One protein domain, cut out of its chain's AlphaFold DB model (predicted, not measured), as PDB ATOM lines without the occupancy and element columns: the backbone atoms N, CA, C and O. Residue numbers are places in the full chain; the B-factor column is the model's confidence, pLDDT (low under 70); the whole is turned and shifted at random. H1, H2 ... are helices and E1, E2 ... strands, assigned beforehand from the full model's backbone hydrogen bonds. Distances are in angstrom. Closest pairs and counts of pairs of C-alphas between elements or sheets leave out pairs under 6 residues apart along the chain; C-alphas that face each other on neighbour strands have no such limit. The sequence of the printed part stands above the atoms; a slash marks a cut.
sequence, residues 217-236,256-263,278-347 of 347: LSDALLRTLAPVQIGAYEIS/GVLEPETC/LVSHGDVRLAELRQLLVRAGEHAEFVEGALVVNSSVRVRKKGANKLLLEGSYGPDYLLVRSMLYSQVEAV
ATOM      1  N   LEU A 217     -12.772 -57.591  -9.504       76.56
ATOM      2  CA  LEU A 217     -11.800 -57.958 -10.528       76.56
ATOM      3  C   LEU A 217     -10.841 -58.999  -9.937       76.56
ATOM      4  O   LEU A 217     -10.368 -58.829  -8.812       76.56
ATOM      5  N   SER A 218     -10.579 -60.085 -10.664       81.12
ATOM      6  CA  SER A 218      -9.543 -61.048 -10.274       81.12
ATOM      7  C   SER A 218      -8.137 -60.455 -10.454       81.12
ATOM      8  O   SER A 218      -7.910 -59.638 -11.346       81.12
ATOM      9  N   ASP A 219      -7.175 -60.897  -9.638       79.81
ATOM     10  CA  ASP A 219      -5.768 -60.456  -9.721       79.81
ATOM     11  C   ASP A 219      -5.146 -60.766 -11.098       79.81
ATOM     12  O   ASP A 219      -4.396 -59.969 -11.657       79.81
ATOM     13  N   ALA A 220      -5.543 -61.881 -11.719       77.38
ATOM     14  CA  ALA A 220      -5.117 -62.225 -13.074       77.38
ATOM     15  C   ALA A 220      -5.548 -61.176 -14.114       77.38
ATOM     16  O   ALA A 220      -4.759 -60.833 -14.990       77.38
ATOM     17  N   LEU A 221      -6.770 -60.648 -14.002       76.44
ATOM     18  CA  LEU A 221      -7.292 -59.618 -14.901       76.44
ATOM     19  C   LEU A 221      -6.718 -58.230 -14.582       76.44
ATOM     20  O   LEU A 221      -6.475 -57.434 -15.481       76.44
ATOM     21  N   LEU A 222      -6.454 -57.935 -13.307       80.75
ATOM     22  CA  LEU A 222      -5.780 -56.692 -12.927       80.75
ATOM     23  C   LEU A 222      -4.388 -56.589 -13.561       80.75
ATOM     24  O   LEU A 222      -3.994 -55.510 -13.991       80.75
ATOM     25  N   ARG A 223      -3.677 -57.712 -13.695       81.06
ATOM     26  CA  ARG A 223      -2.355 -57.766 -14.340       81.06
ATOM     27  C   ARG A 223      -2.387 -57.612 -15.859       81.06
ATOM     28  O   ARG A 223      -1.352 -57.297 -16.436       81.06
ATOM     29  N   THR A 224      -3.522 -57.858 -16.516       78.75
ATOM     30  CA  THR A 224      -3.651 -57.663 -17.970       78.75
ATOM     31  C   THR A 224      -4.059 -56.243 -18.346       78.75
ATOM     32  O   THR A 224      -3.954 -55.875 -19.516       78.75
ATOM     33  N   LEU A 225      -4.510 -55.435 -17.384       81.19
ATOM     34  CA  LEU A 225      -4.829 -54.032 -17.617       81.19
ATOM     35  C   LEU A 225      -3.540 -53.232 -17.811       81.19
ATOM     36  O   LEU A 225      -2.632 -53.289 -16.988       81.19
ATOM     37  N   ALA A 226      -3.483 -52.464 -18.899       78.94
ATOM     38  CA  ALA A 226      -2.409 -51.513 -19.155       78.94
ATOM     39  C   ALA A 226      -2.880 -50.121 -18.683       78.94
ATOM     40  O   ALA A 226      -3.695 -49.504 -19.374       78.94
ATOM     41  N   PRO A 227      -2.470 -49.646 -17.491       78.69
ATOM     42  CA  PRO A 227      -2.868 -48.329 -17.007       78.69
ATOM     43  C   PRO A 227      -2.217 -47.221 -17.842       78.69
ATOM     44  O   PRO A 227      -1.026 -47.269 -18.149       78.69
ATOM     45  N   VAL A 228      -3.007 -46.206 -18.185       83.44
ATOM     46  CA  VAL A 228      -2.561 -44.963 -18.821       83.44
ATOM     47  C   VAL A 228      -2.665 -43.837 -17.796       83.44
ATOM     48  O   VAL A 228      -3.718 -43.629 -17.189       83.44
ATOM     49  N   GLN A 229      -1.569 -43.108 -17.586       79.94
ATOM     50  CA  GLN A 229      -1.519 -41.992 -16.642       79.94
ATOM     51  C   GLN A 229      -2.174 -40.747 -17.253       79.94
ATOM     52  O   GLN A 229      -1.670 -40.188 -18.226       79.94
ATOM     53  N   ILE A 230      -3.247 -40.259 -16.632       78.69
ATOM     54  CA  ILE A 230      -3.906 -39.000 -16.986       78.69
ATOM     55  C   ILE A 230      -3.943 -38.109 -15.737       78.69
ATOM     56  O   ILE A 230      -4.794 -38.231 -14.852       78.69
ATOM     57  N   GLY A 231      -2.974 -37.194 -15.651       80.56
ATOM     58  CA  GLY A 231      -2.804 -36.302 -14.503       80.56
ATOM     59  C   GLY A 231      -2.442 -37.067 -13.227       80.56
ATOM     60  O   GLY A 231      -1.399 -37.717 -13.160       80.56
ATOM     61  N   ALA A 232      -3.300 -36.972 -12.210       81.56
ATOM     62  CA  ALA A 232      -3.143 -37.678 -10.934       81.56
ATOM     63  C   ALA A 232      -3.804 -39.070 -10.909       81.56
ATOM     64  O   ALA A 232      -3.755 -39.740  -9.881       81.56
ATOM     65  N   TYR A 233      -4.444 -39.490 -12.005       76.56
ATOM     66  CA  TYR A 233      -5.197 -40.739 -12.075       76.56
ATOM     67  C   TYR A 233      -4.588 -41.691 -13.104       76.56
ATOM     68  O   TYR A 233      -4.129 -41.266 -14.162       76.56
ATOM     69  N   GLU A 234      -4.635 -42.984 -12.804       80.88
ATOM     70  CA  GLU A 234      -4.355 -44.056 -13.756       80.88
ATOM     71  C   GLU A 234      -5.681 -44.631 -14.247       80.88
ATOM     72  O   GLU A 234      -6.528 -45.041 -13.451       80.88
ATOM     73  N   ILE A 235      -5.880 -44.632 -15.563       79.81
ATOM     74  CA  ILE A 235      -7.111 -45.100 -16.197       79.81
ATOM     75  C   ILE A 235      -6.773 -46.294 -17.085       79.81
ATOM     76  O   ILE A 235      -5.813 -46.260 -17.849       79.81
ATOM     77  N   SER A 236      -7.570 -47.356 -17.001       76.81
ATOM     78  CA  SER A 236      -7.486 -48.509 -17.896       76.81
ATOM     79  C   SER A 236      -8.873 -48.862 -18.428       76.81
ATOM     80  O   SER A 236      -9.881 -48.763 -17.725       76.81
ATOM     81  N   GLY A 256     -20.330 -60.631  -8.411       54.16
ATOM     82  CA  GLY A 256     -19.696 -61.410  -9.471       54.16
ATOM     83  C   GLY A 256     -18.190 -61.149  -9.469       54.16
ATOM     84  O   GLY A 256     -17.755 -59.997  -9.367       54.16
ATOM     85  N   VAL A 257     -17.400 -62.217  -9.540       53.12
ATOM     86  CA  VAL A 257     -15.954 -62.133  -9.762       53.12
ATOM     87  C   VAL A 257     -15.725 -62.219 -11.268       53.12
ATOM     88  O   VAL A 257     -16.195 -63.163 -11.899       53.12
ATOM     89  N   LEU A 258     -15.039 -61.236 -11.859       55.09
ATOM     90  CA  LEU A 258     -14.584 -61.347 -13.245       55.09
ATOM     91  C   LEU A 258     -13.332 -62.208 -13.302       55.09
ATOM     92  O   LEU A 258     -12.263 -61.792 -12.845       55.09
ATOM     93  N   GLU A 259     -13.463 -63.371 -13.922       52.38
ATOM     94  CA  GLU A 259     -12.346 -64.249 -14.249       52.38
ATOM     95  C   GLU A 259     -12.002 -64.162 -15.746       52.38
ATOM     96  O   GLU A 259     -12.900 -64.004 -16.585       52.38
ATOM     97  N   PRO A 260     -10.711 -64.265 -16.108       45.56
ATOM     98  CA  PRO A 260     -10.232 -64.040 -17.474       45.56
ATOM     99  C   PRO A 260     -10.858 -64.980 -18.519       45.56
ATOM    100  O   PRO A 260     -11.005 -64.583 -19.673       45.56
ATOM    101  N   GLU A 261     -11.305 -66.180 -18.135       46.19
ATOM    102  CA  GLU A 261     -11.896 -67.156 -19.068       46.19
ATOM    103  C   GLU A 261     -13.306 -66.784 -19.564       46.19
ATOM    104  O   GLU A 261     -13.800 -67.367 -20.527       46.19
ATOM    105  N   THR A 262     -13.948 -65.771 -18.969       40.59
ATOM    106  CA  THR A 262     -15.295 -65.311 -19.369       40.59
ATOM    107  C   THR A 262     -15.301 -64.112 -20.325       40.59
ATOM    108  O   THR A 262     -16.355 -63.669 -20.781       40.59
ATOM    109  N   CYS A 263     -14.126 -63.617 -20.717       35.59
ATOM    110  CA  CYS A 263     -13.976 -62.523 -21.678       35.59
ATOM    111  C   CYS A 263     -13.963 -63.037 -23.129       35.59
ATOM    112  O   CYS A 263     -13.011 -62.816 -23.872       35.59
ATOM    113  N   LEU A 278     -19.889 -41.056 -27.749       39.72
ATOM    114  CA  LEU A 278     -18.464 -40.944 -27.456       39.72
ATOM    115  C   LEU A 278     -18.293 -40.110 -26.184       39.72
ATOM    116  O   LEU A 278     -18.590 -38.916 -26.177       39.72
ATOM    117  N   VAL A 279     -17.803 -40.741 -25.121       38.19
ATOM    118  CA  VAL A 279     -17.257 -40.047 -23.953       38.19
ATOM    119  C   VAL A 279     -15.752 -39.946 -24.186       38.19
ATOM    120  O   VAL A 279     -15.017 -40.866 -23.844       38.19
ATOM    121  N   SER A 280     -15.290 -38.874 -24.839       40.25
ATOM    122  CA  SER A 280     -13.850 -38.613 -24.947       40.25
ATOM    123  C   SER A 280     -13.386 -37.777 -23.755       40.25
ATOM    124  O   SER A 280     -13.908 -36.691 -23.495       40.25
ATOM    125  N   HIS A 281     -12.381 -38.278 -23.040       42.44
ATOM    126  CA  HIS A 281     -11.561 -37.481 -22.130       42.44
ATOM    127  C   HIS A 281     -10.460 -36.828 -22.965       42.44
ATOM    128  O   HIS A 281      -9.309 -37.234 -22.948       42.44
ATOM    129  N   GLY A 282     -10.854 -35.867 -23.793       52.12
ATOM    130  CA  GLY A 282      -9.952 -35.197 -24.716       52.12
ATOM    131  C   GLY A 282     -10.738 -34.303 -25.655       52.12
ATOM    132  O   GLY A 282     -11.739 -34.729 -26.241       52.12
ATOM    133  N   ASP A 283     -10.304 -33.051 -25.776       59.31
ATOM    134  CA  ASP A 283     -10.842 -32.116 -26.755       59.31
ATOM    135  C   ASP A 283     -10.492 -32.622 -28.157       59.31
ATOM    136  O   ASP A 283      -9.390 -32.403 -28.661       59.31
ATOM    137  N   VAL A 284     -11.435 -33.290 -28.820       66.06
ATOM    138  CA  VAL A 284     -11.245 -33.685 -30.218       66.06
ATOM    139  C   VAL A 284     -11.193 -32.422 -31.070       66.06
ATOM    140  O   VAL A 284     -12.179 -31.691 -31.233       66.06
ATOM    141  N   ARG A 285     -10.012 -32.150 -31.623       76.19
ATOM    142  CA  ARG A 285      -9.782 -31.037 -32.536       76.19
ATOM    143  C   ARG A 285     -10.183 -31.461 -33.942       76.19
ATOM    144  O   ARG A 285      -9.458 -32.188 -34.617       76.19
ATOM    145  N   LEU A 286     -11.315 -30.934 -34.418       79.56
ATOM    146  CA  LEU A 286     -11.809 -31.171 -35.784       79.56
ATOM    147  C   LEU A 286     -10.766 -30.808 -36.862       79.56
ATOM    148  O   LEU A 286     -10.783 -31.373 -37.953       79.56
ATOM    149  N   ALA A 287      -9.853 -29.876 -36.567       80.06
ATOM    150  CA  ALA A 287      -8.765 -29.495 -37.466       80.06
ATOM    151  C   ALA A 287      -7.729 -30.618 -37.662       80.06
ATOM    152  O   ALA A 287      -7.286 -30.846 -38.786       80.06
ATOM    153  N   GLU A 288      -7.380 -31.338 -36.594       81.75
ATOM    154  CA  GLU A 288      -6.473 -32.491 -36.652       81.75
ATOM    155  C   GLU A 288      -7.165 -33.686 -37.323       81.75
ATOM    156  O   GLU A 288      -6.575 -34.322 -38.197       81.75
ATOM    157  N   LEU A 289      -8.453 -33.913 -37.025       80.19
ATOM    158  CA  LEU A 289      -9.261 -34.938 -37.698       80.19
ATOM    159  C   LEU A 289      -9.322 -34.706 -39.214       80.19
ATOM    160  O   LEU A 289      -9.143 -35.636 -39.998       80.19
ATOM    161  N   ARG A 290      -9.515 -33.453 -39.646       82.06
ATOM    162  CA  ARG A 290      -9.458 -33.088 -41.067       82.06
ATOM    163  C   ARG A 290      -8.103 -33.435 -41.682       82.06
ATOM    164  O   ARG A 290      -8.065 -33.976 -42.780       82.06
ATOM    165  N   GLN A 291      -6.996 -33.127 -41.003       83.56
ATOM    166  CA  GLN A 291      -5.657 -33.448 -41.510       83.56
ATOM    167  C   GLN A 291      -5.432 -34.958 -41.642       83.56
ATOM    168  O   GLN A 291      -4.809 -35.389 -42.611       83.56
ATOM    169  N   LEU A 292      -5.953 -35.759 -40.709       82.12
ATOM    170  CA  LEU A 292      -5.893 -37.221 -40.779       82.12
ATOM    171  C   LEU A 292      -6.712 -37.775 -41.947       82.12
ATOM    172  O   LEU A 292      -6.208 -38.604 -42.698       82.12
ATOM    173  N   LEU A 293      -7.929 -37.268 -42.154       82.88
ATOM    174  CA  LEU A 293      -8.788 -37.691 -43.263       82.88
ATOM    175  C   LEU A 293      -8.185 -37.328 -44.626       82.88
ATOM    176  O   LEU A 293      -8.135 -38.171 -45.516       82.88
ATOM    177  N   VAL A 294      -7.619 -36.125 -44.759       85.56
ATOM    178  CA  VAL A 294      -6.921 -35.707 -45.988       85.56
ATOM    179  C   VAL A 294      -5.673 -36.561 -46.240       85.56
ATOM    180  O   VAL A 294      -5.393 -36.913 -47.383       85.56
ATOM    181  N   ARG A 295      -4.929 -36.943 -45.192       84.12
ATOM    182  CA  ARG A 295      -3.790 -37.872 -45.313       84.12
ATOM    183  C   ARG A 295      -4.212 -39.282 -45.720       84.12
ATOM    184  O   ARG A 295      -3.453 -39.948 -46.416       84.12
ATOM    185  N   ALA A 296      -5.392 -39.721 -45.295       79.31
ATOM    186  CA  ALA A 296      -5.977 -40.998 -45.688       79.31
ATOM    187  C   ALA A 296      -6.568 -40.986 -47.110       79.31
ATOM    188  O   ALA A 296      -6.957 -42.039 -47.604       79.31
ATOM    189  N   GLY A 297      -6.587 -39.827 -47.782       81.69
ATOM    190  CA  GLY A 297      -7.082 -39.672 -49.151       81.69
ATOM    191  C   GLY A 297      -8.559 -39.290 -49.256       81.69
ATOM    192  O   GLY A 297      -9.091 -39.286 -50.360       81.69
ATOM    193  N   GLU A 298      -9.207 -38.937 -48.143       83.12
ATOM    194  CA  GLU A 298     -10.627 -38.579 -48.109       83.12
ATOM    195  C   GLU A 298     -10.849 -37.065 -48.195       83.12
ATOM    196  O   GLU A 298     -10.083 -36.254 -47.653       83.12
ATOM    197  N   HIS A 299     -11.940 -36.660 -48.847       81.75
ATOM    198  CA  HIS A 299     -12.289 -35.251 -48.997       81.75
ATOM    199  C   HIS A 299     -13.017 -34.743 -47.749       81.75
ATOM    200  O   HIS A 299     -14.182 -35.065 -47.522       81.75
ATOM    201  N   ALA A 300     -12.331 -33.918 -46.949       83.62
ATOM    202  CA  ALA A 300     -12.865 -33.328 -45.723       83.62
ATOM    203  C   ALA A 300     -12.866 -31.784 -45.769       83.62
ATOM    204  O   ALA A 300     -11.810 -31.130 -45.773       83.62
ATOM    205  N   GLU A 301     -14.061 -31.192 -45.750       87.12
ATOM    206  CA  GLU A 301     -14.296 -29.746 -45.835       87.12
ATOM    207  C   GLU A 301     -15.059 -29.217 -44.617       87.12
ATOM    208  O   GLU A 301     -15.931 -29.882 -44.061       87.12
ATOM    209  N   PHE A 302     -14.729 -28.000 -44.181       84.88
ATOM    210  CA  PHE A 302     -15.473 -27.322 -43.120       84.88
ATOM    211  C   PHE A 302     -16.620 -26.519 -43.724       84.88
ATOM    212  O   PHE A 302     -16.383 -25.575 -44.474       84.88
ATOM    213  N   VAL A 303     -17.851 -26.858 -43.347       81.50
ATOM    214  CA  VAL A 303     -19.066 -26.160 -43.781       81.50
ATOM    215  C   VAL A 303     -19.916 -25.861 -42.546       81.50
ATOM    216  O   VAL A 303     -20.254 -26.768 -41.790       81.50
ATOM    217  N   GLU A 304     -20.226 -24.582 -42.313       73.12
ATOM    218  CA  GLU A 304     -21.090 -24.110 -41.210       73.12
ATOM    219  C   GLU A 304     -20.691 -24.623 -39.807       73.12
ATOM    220  O   GLU A 304     -21.532 -24.981 -38.982       73.12
ATOM    221  N   GLY A 305     -19.387 -24.697 -39.519       73.94
ATOM    222  CA  GLY A 305     -18.890 -25.165 -38.217       73.94
ATOM    223  C   GLY A 305     -18.997 -26.683 -37.999       73.94
ATOM    224  O   GLY A 305     -18.778 -27.158 -36.884       73.94
ATOM    225  N   ALA A 306     -19.297 -27.450 -39.050       79.44
ATOM    226  CA  ALA A 306     -19.226 -28.905 -39.071       79.44
ATOM    227  C   ALA A 306     -18.196 -29.388 -40.107       79.44
ATOM    228  O   ALA A 306     -17.975 -28.746 -41.134       79.44
ATOM    229  N   LEU A 307     -17.551 -30.521 -39.831       82.19
ATOM    230  CA  LEU A 307     -16.649 -31.189 -40.766       82.19
ATOM    231  C   LEU A 307     -17.468 -32.137 -41.641       82.19
ATOM    232  O   LEU A 307     -18.042 -33.095 -41.130       82.19
ATOM    233  N   VAL A 308     -17.543 -31.870 -42.938       84.44
ATOM    234  CA  VAL A 308     -18.228 -32.718 -43.914       84.44
ATOM    235  C   VAL A 308     -17.189 -33.567 -44.639       84.44
ATOM    236  O   VAL A 308     -16.216 -33.039 -45.169       84.44
ATOM    237  N   VAL A 309     -17.400 -34.881 -44.650       82.75
ATOM    238  CA  VAL A 309     -16.545 -35.885 -45.288       82.75
ATOM    239  C   VAL A 309     -17.307 -36.508 -46.456       82.75
ATOM    240  O   VAL A 309     -18.441 -36.966 -46.278       82.75
ATOM    241  N   ASN A 310     -16.710 -36.468 -47.653       79.44
ATOM    242  CA  ASN A 310     -17.240 -37.025 -48.908       79.44
ATOM    243  C   ASN A 310     -18.716 -36.684 -49.188       79.44
ATOM    244  O   ASN A 310     -19.471 -37.494 -49.725       79.44
ATOM    245  N   SER A 311     -19.160 -35.492 -48.774       78.12
ATOM    246  CA  SER A 311     -20.556 -35.024 -48.871       78.12
ATOM    247  C   SER A 311     -21.621 -35.934 -48.224       78.12
ATOM    248  O   SER A 311     -22.810 -35.663 -48.368       78.12
ATOM    249  N   SER A 312     -21.217 -36.978 -47.493       76.06
ATOM    250  CA  SER A 312     -22.109 -38.035 -46.985       76.06
ATOM    251  C   SER A 312     -22.165 -38.087 -45.458       76.06
ATOM    252  O   SER A 312     -23.178 -38.489 -44.883       76.06
ATOM    253  N   VAL A 313     -21.089 -37.661 -44.786       81.38
ATOM    254  CA  VAL A 313     -20.964 -37.694 -43.325       81.38
ATOM    255  C   VAL A 313     -20.600 -36.308 -42.814       81.38
ATOM    256  O   VAL A 313     -19.737 -35.636 -43.367       81.38
ATOM    257  N   ARG A 314     -21.250 -35.864 -41.745       80.56
ATOM    258  CA  ARG A 314     -21.074 -34.563 -41.106       80.56
ATOM    259  C   ARG A 314     -20.763 -34.758 -39.624       80.56
ATOM    260  O   ARG A 314     -21.538 -35.359 -38.891       80.56
ATOM    261  N   VAL A 315     -19.646 -34.207 -39.167       80.25
ATOM    262  CA  VAL A 315     -19.215 -34.204 -37.764       80.25
ATOM    263  C   VAL A 315     -19.412 -32.805 -37.188       80.25
ATOM    264  O   VAL A 315     -18.815 -31.847 -37.675       80.25
ATOM    265  N   ARG A 316     -20.225 -32.657 -36.142       79.56
ATOM    266  CA  ARG A 316     -20.487 -31.371 -35.472       79.56
ATOM    267  C   ARG A 316     -20.115 -31.444 -33.990       79.56
ATOM    268  O   ARG A 316     -20.465 -32.403 -33.312       79.56
ATOM    269  N   LYS A 317     -19.460 -30.409 -33.455       76.00
ATOM    270  CA  LYS A 317     -19.200 -30.268 -32.009       76.00
ATOM    271  C   LYS A 317     -20.390 -29.547 -31.354       76.00
ATOM    272  O   LYS A 317     -20.653 -28.395 -31.676       76.00
ATOM    273  N   LYS A 318     -21.139 -30.225 -30.472       68.69
ATOM    274  CA  LYS A 318     -22.326 -29.698 -29.751       68.69
ATOM    275  C   LYS A 318     -22.003 -29.257 -28.304       68.69
ATOM    276  O   LYS A 318     -22.903 -28.922 -27.545       68.69
ATOM    277  N   GLY A 319     -20.732 -29.281 -27.903       63.66
ATOM    278  CA  GLY A 319     -20.241 -28.878 -26.577       63.66
ATOM    279  C   GLY A 319     -18.779 -29.289 -26.377       63.66
ATOM    280  O   GLY A 319     -18.191 -29.855 -27.296       63.66
ATOM    281  N   ALA A 320     -18.200 -29.040 -25.195       56.91
ATOM    282  CA  ALA A 320     -16.795 -29.360 -24.897       56.91
ATOM    283  C   ALA A 320     -16.437 -30.820 -25.246       56.91
ATOM    284  O   ALA A 320     -15.517 -31.041 -26.026       56.91
ATOM    285  N   ASN A 321     -17.274 -31.784 -24.831       59.12
ATOM    286  CA  ASN A 321     -17.033 -33.225 -25.023       59.12
ATOM    287  C   ASN A 321     -18.171 -33.956 -25.763       59.12
ATOM    288  O   ASN A 321     -18.376 -35.150 -25.572       59.12
ATOM    289  N   LYS A 322     -18.979 -33.250 -26.569       61.75
ATOM    290  CA  LYS A 322     -20.080 -33.871 -27.331       61.75
ATOM    291  C   LYS A 322     -19.872 -33.664 -28.824       61.75
ATOM    292  O   LYS A 322     -20.085 -32.565 -29.336       61.75
ATOM    293  N   LEU A 323     -19.485 -34.734 -29.512       73.00
ATOM    294  CA  LEU A 323     -19.455 -34.806 -30.971       73.00
ATOM    295  C   LEU A 323     -20.724 -35.487 -31.478       73.00
ATOM    296  O   LEU A 323     -21.175 -36.483 -30.920       73.00
ATOM    297  N   LEU A 324     -21.288 -34.938 -32.543       76.12
ATOM    298  CA  LEU A 324     -22.437 -35.475 -33.247       76.12
ATOM    299  C   LEU A 324     -21.979 -35.895 -34.641       76.12
ATOM    300  O   LEU A 324     -21.506 -35.058 -35.410       76.12
ATOM    301  N   LEU A 325     -22.101 -37.182 -34.941       81.06
ATOM    302  CA  LEU A 325     -21.810 -37.747 -36.251       81.06
ATOM    303  C   LEU A 325     -23.145 -37.985 -36.971       81.06
ATOM    304  O   LEU A 325     -23.891 -38.891 -36.616       81.06
ATOM    305  N   GLU A 326     -23.469 -37.134 -37.939       76.19
ATOM    306  CA  GLU A 326     -24.679 -37.201 -38.765       76.19
ATOM    307  C   GLU A 326     -24.298 -37.734 -40.153       76.19
ATOM    308  O   GLU A 326     -23.431 -37.168 -40.806       76.19
ATOM    309  N   GLY A 327     -24.917 -38.805 -40.645       74.50
ATOM    310  CA  GLY A 327     -24.629 -39.307 -41.993       74.50
ATOM    311  C   GLY A 327     -25.353 -40.605 -42.321       74.50
ATOM    312  O   GLY A 327     -25.875 -41.278 -41.430       74.50
ATOM    313  N   SER A 328     -25.388 -40.961 -43.605       71.31
ATOM    314  CA  SER A 328     -25.871 -42.276 -44.035       71.31
ATOM    315  C   SER A 328     -24.899 -43.362 -43.579       71.31
ATOM    316  O   SER A 328     -23.692 -43.240 -43.792       71.31
ATOM    317  N   TYR A 329     -25.416 -44.438 -42.983       72.44
ATOM    318  CA  TYR A 329     -24.600 -45.585 -42.591       72.44
ATOM    319  C   TYR A 329     -23.987 -46.239 -43.840       72.44
ATOM    320  O   TYR A 329     -24.694 -46.843 -44.644       72.44
ATOM    321  N   GLY A 330     -22.677 -46.084 -44.012       77.25
ATOM    322  CA  GLY A 330     -21.922 -46.529 -45.182       77.25
ATOM    323  C   GLY A 330     -20.431 -46.699 -44.866       77.25
ATOM    324  O   GLY A 330     -20.026 -46.473 -43.721       77.25
ATOM    325  N   PRO A 331     -19.603 -47.096 -45.849       77.94
ATOM    326  CA  PRO A 331     -18.164 -47.298 -45.648       77.94
ATOM    327  C   PRO A 331     -17.473 -46.033 -45.115       77.94
ATOM    328  O   PRO A 331     -16.717 -46.108 -44.150       77.94
ATOM    329  N   ASP A 332     -17.843 -44.866 -45.639       77.88
ATOM    330  CA  ASP A 332     -17.320 -43.561 -45.226       77.88
ATOM    331  C   ASP A 332     -17.660 -43.240 -43.761       77.88
ATOM    332  O   ASP A 332     -16.838 -42.703 -43.021       77.88
ATOM    333  N   TYR A 333     -18.852 -43.630 -43.296       80.94
ATOM    334  CA  TYR A 333     -19.259 -43.455 -41.898       80.94
ATOM    335  C   TYR A 333     -18.416 -44.319 -40.955       80.94
ATOM    336  O   TYR A 333     -17.998 -43.860 -39.889       80.94
ATOM    337  N   LEU A 334     -18.142 -45.565 -41.346       80.25
ATOM    338  CA  LEU A 334     -17.317 -46.482 -40.560       80.25
ATOM    339  C   LEU A 334     -15.850 -46.039 -40.523       80.25
ATOM    340  O   LEU A 334     -15.220 -46.148 -39.473       80.25
ATOM    341  N   LEU A 335     -15.338 -45.488 -41.626       80.62
ATOM    342  CA  LEU A 335     -13.988 -44.937 -41.710       80.62
ATOM    343  C   LEU A 335     -13.822 -43.689 -40.833       80.62
ATOM    344  O   LEU A 335     -12.874 -43.590 -40.058       80.62
ATOM    345  N   VAL A 336     -14.765 -42.744 -40.894       80.19
ATOM    346  CA  VAL A 336     -14.730 -41.551 -40.029       80.19
ATOM    347  C   VAL A 336     -14.827 -41.951 -38.557       80.19
ATOM    348  O   VAL A 336     -14.134 -41.384 -37.713       80.19
ATOM    349  N   ARG A 337     -15.634 -42.969 -38.239       77.75
ATOM    350  CA  ARG A 337     -15.749 -43.514 -36.885       77.75
ATOM    351  C   ARG A 337     -14.449 -44.169 -36.401       77.75
ATOM    352  O   ARG A 337     -14.064 -43.924 -35.262       77.75
ATOM    353  N   SER A 338     -13.776 -44.976 -37.222       77.38
ATOM    354  CA  SER A 338     -12.512 -45.614 -36.826       77.38
ATOM    355  C   SER A 338     -11.392 -44.592 -36.629       77.38
ATOM    356  O   SER A 338     -10.651 -44.678 -35.654       77.38
ATOM    357  N   MET A 339     -11.324 -43.569 -37.485       77.19
ATOM    358  CA  MET A 339     -10.373 -42.462 -37.347       77.19
ATOM    359  C   MET A 339     -10.632 -41.622 -36.091       77.19
ATOM    360  O   MET A 339      -9.692 -41.246 -35.395       77.19
ATOM    361  N   LEU A 340     -11.904 -41.366 -35.765       76.56
ATOM    362  CA  LEU A 340     -12.287 -40.695 -34.522       76.56
ATOM    363  C   LEU A 340     -11.849 -41.488 -33.288       76.56
ATOM    364  O   LEU A 340     -11.337 -40.891 -32.347       76.56
ATOM    365  N   TYR A 341     -12.012 -42.814 -33.287       73.38
ATOM    366  CA  TYR A 341     -11.541 -43.640 -32.174       73.38
ATOM    367  C   TYR A 341     -10.023 -43.668 -32.074       73.38
ATOM    368  O   TYR A 341      -9.501 -43.465 -30.986       73.38
ATOM    369  N   SER A 342      -9.319 -43.807 -33.197       70.94
ATOM    370  CA  SER A 342      -7.855 -43.778 -33.201       70.94
ATOM    371  C   SER A 342      -7.300 -42.463 -32.644       70.94
ATOM    372  O   SER A 342      -6.302 -42.481 -31.933       70.94
ATOM    373  N   GLN A 343      -7.950 -41.325 -32.913       67.44
ATOM    374  CA  GLN A 343      -7.527 -40.034 -32.366       67.44
ATOM    375  C   GLN A 343      -7.821 -39.898 -30.863       67.44
ATOM    376  O   GLN A 343      -7.105 -39.183 -30.171       67.44
ATOM    377  N   VAL A 344      -8.864 -40.562 -30.359       61.53
ATOM    378  CA  VAL A 344      -9.227 -40.551 -28.933       61.53
ATOM    379  C   VAL A 344      -8.400 -41.555 -28.125       61.53
ATOM    380  O   VAL A 344      -8.144 -41.302 -26.958       61.53
ATOM    381  N   GLU A 345      -7.958 -42.660 -28.729       55.44
ATOM    382  CA  GLU A 345      -7.061 -43.644 -28.102       55.44
ATOM    383  C   GLU A 345      -5.591 -43.195 -28.079       55.44
ATOM    384  O   GLU A 345      -4.807 -43.696 -27.277       55.44
ATOM    385  N   ALA A 346      -5.196 -42.276 -28.966       45.72
ATOM    386  CA  ALA A 346      -3.816 -41.797 -29.089       45.72
ATOM    387  C   ALA A 346      -3.444 -40.653 -28.120       45.72
ATOM    388  O   ALA A 346      -2.341 -40.111 -28.231       45.72
ATOM    389  N   VAL A 347      -4.345 -40.270 -27.210       39.25
ATOM    390  CA  VAL A 347      -4.147 -39.225 -26.188       39.25
ATOM    391  C   VAL A 347      -4.257 -39.847 -24.808       39.25
ATOM    392  O   VAL A 347      -3.372 -39.544 -23.980       39.25
TER     393      VAL A 347
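This is residues 217 to 236, 256 to 263 and 278 to 347 of the 347 residues of the protein "Cleavage and polyadenylation specificity factor subunit 2" of Chrysochromulina tobinii (UniProt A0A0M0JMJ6). The larger lobe is a twisted wall of four antiparallel strands with two helices, H2 and H3, packed together at a steep angle over one face. Well away from it is a small, thin piece in which the short helix H1 leads by a link into the hairpin E1 and E2, with the unnamed residues 256 to 263 at H1's end. The printed part has 98 residues, with three named helices and six named strands in the order H1 E1 E2 H2 E3 E4 E5 E6 H3, in the mixed class. The larger sheet, E3 E4 E5 E6, is a meander, each strand the antiparallel neighbour of the one before. The whole is loose, with a radius of gyration of the C-alphas of 17.3 A, and spans 50 by 31 by 24 A.

Begin with H1, residues 219 to 222, which touches no helix. Next comes the hairpin of E1, residues 228 to 230, and E2, residues 233 to 235, where N 228 and O 235 are 2.8 A apart. Beyond two cuts, look for H2, residues 286 to 295, and then the sheet of E3, residues 300 to 303, E4, residues 306 to 309, E5, residues 313 to 319, and E6, residues 322 to 327. It is only just strongly twisted, its C-alphas up to 4.3 A off the best plane. Within hydrogen-bond range are N 301 and O 308 at 2.9 A, N 307 and O 315 at 2.8 A, and N 314 and O 326 at 2.7 A. H2 is over E4, at 12 degrees on the local plane and a height over the sheet of 9.1 A. On the same face, H3, residues 331 to 345, is over E5 at a height of 10.2 A. H2 and H3 touch, closest at the C-alphas of Leu 289 and Leu 340, 7.2 A, with a steep tilt of 60 degrees, opposite ways. In H2 and H3 every O i to N i+4 pair is within hydrogen-bond range; H1 is too short for one. E1 and H3 are apart.

Find C-alpha 219 at (-5.768, -60.456, -9.721), where H1 begins. H2, 14.1 A long, starts from C-alpha 286 at (-11.809, -31.171, -35.784). E5 runs 18.9 A and E6 16.3 A. H3 covers 21.1 A and ends at C-alpha 345, (-7.061, -43.644, -28.102).

The two farthest C-alphas, of Asp 219 and Glu 304, are 50.5 A apart. Residues 237 to 255 and 264 to 277 are not printed; the C-alpha gaps are 19.7 A and 22.8 A. Of the links that are printed whole, each is tight; E2 to H2 is the link across the cut. The mean pLDDT of the printed part is 72.4, with residues 256 to 263, 278 to 284, 318 to 322 and 343 to 347 under 70.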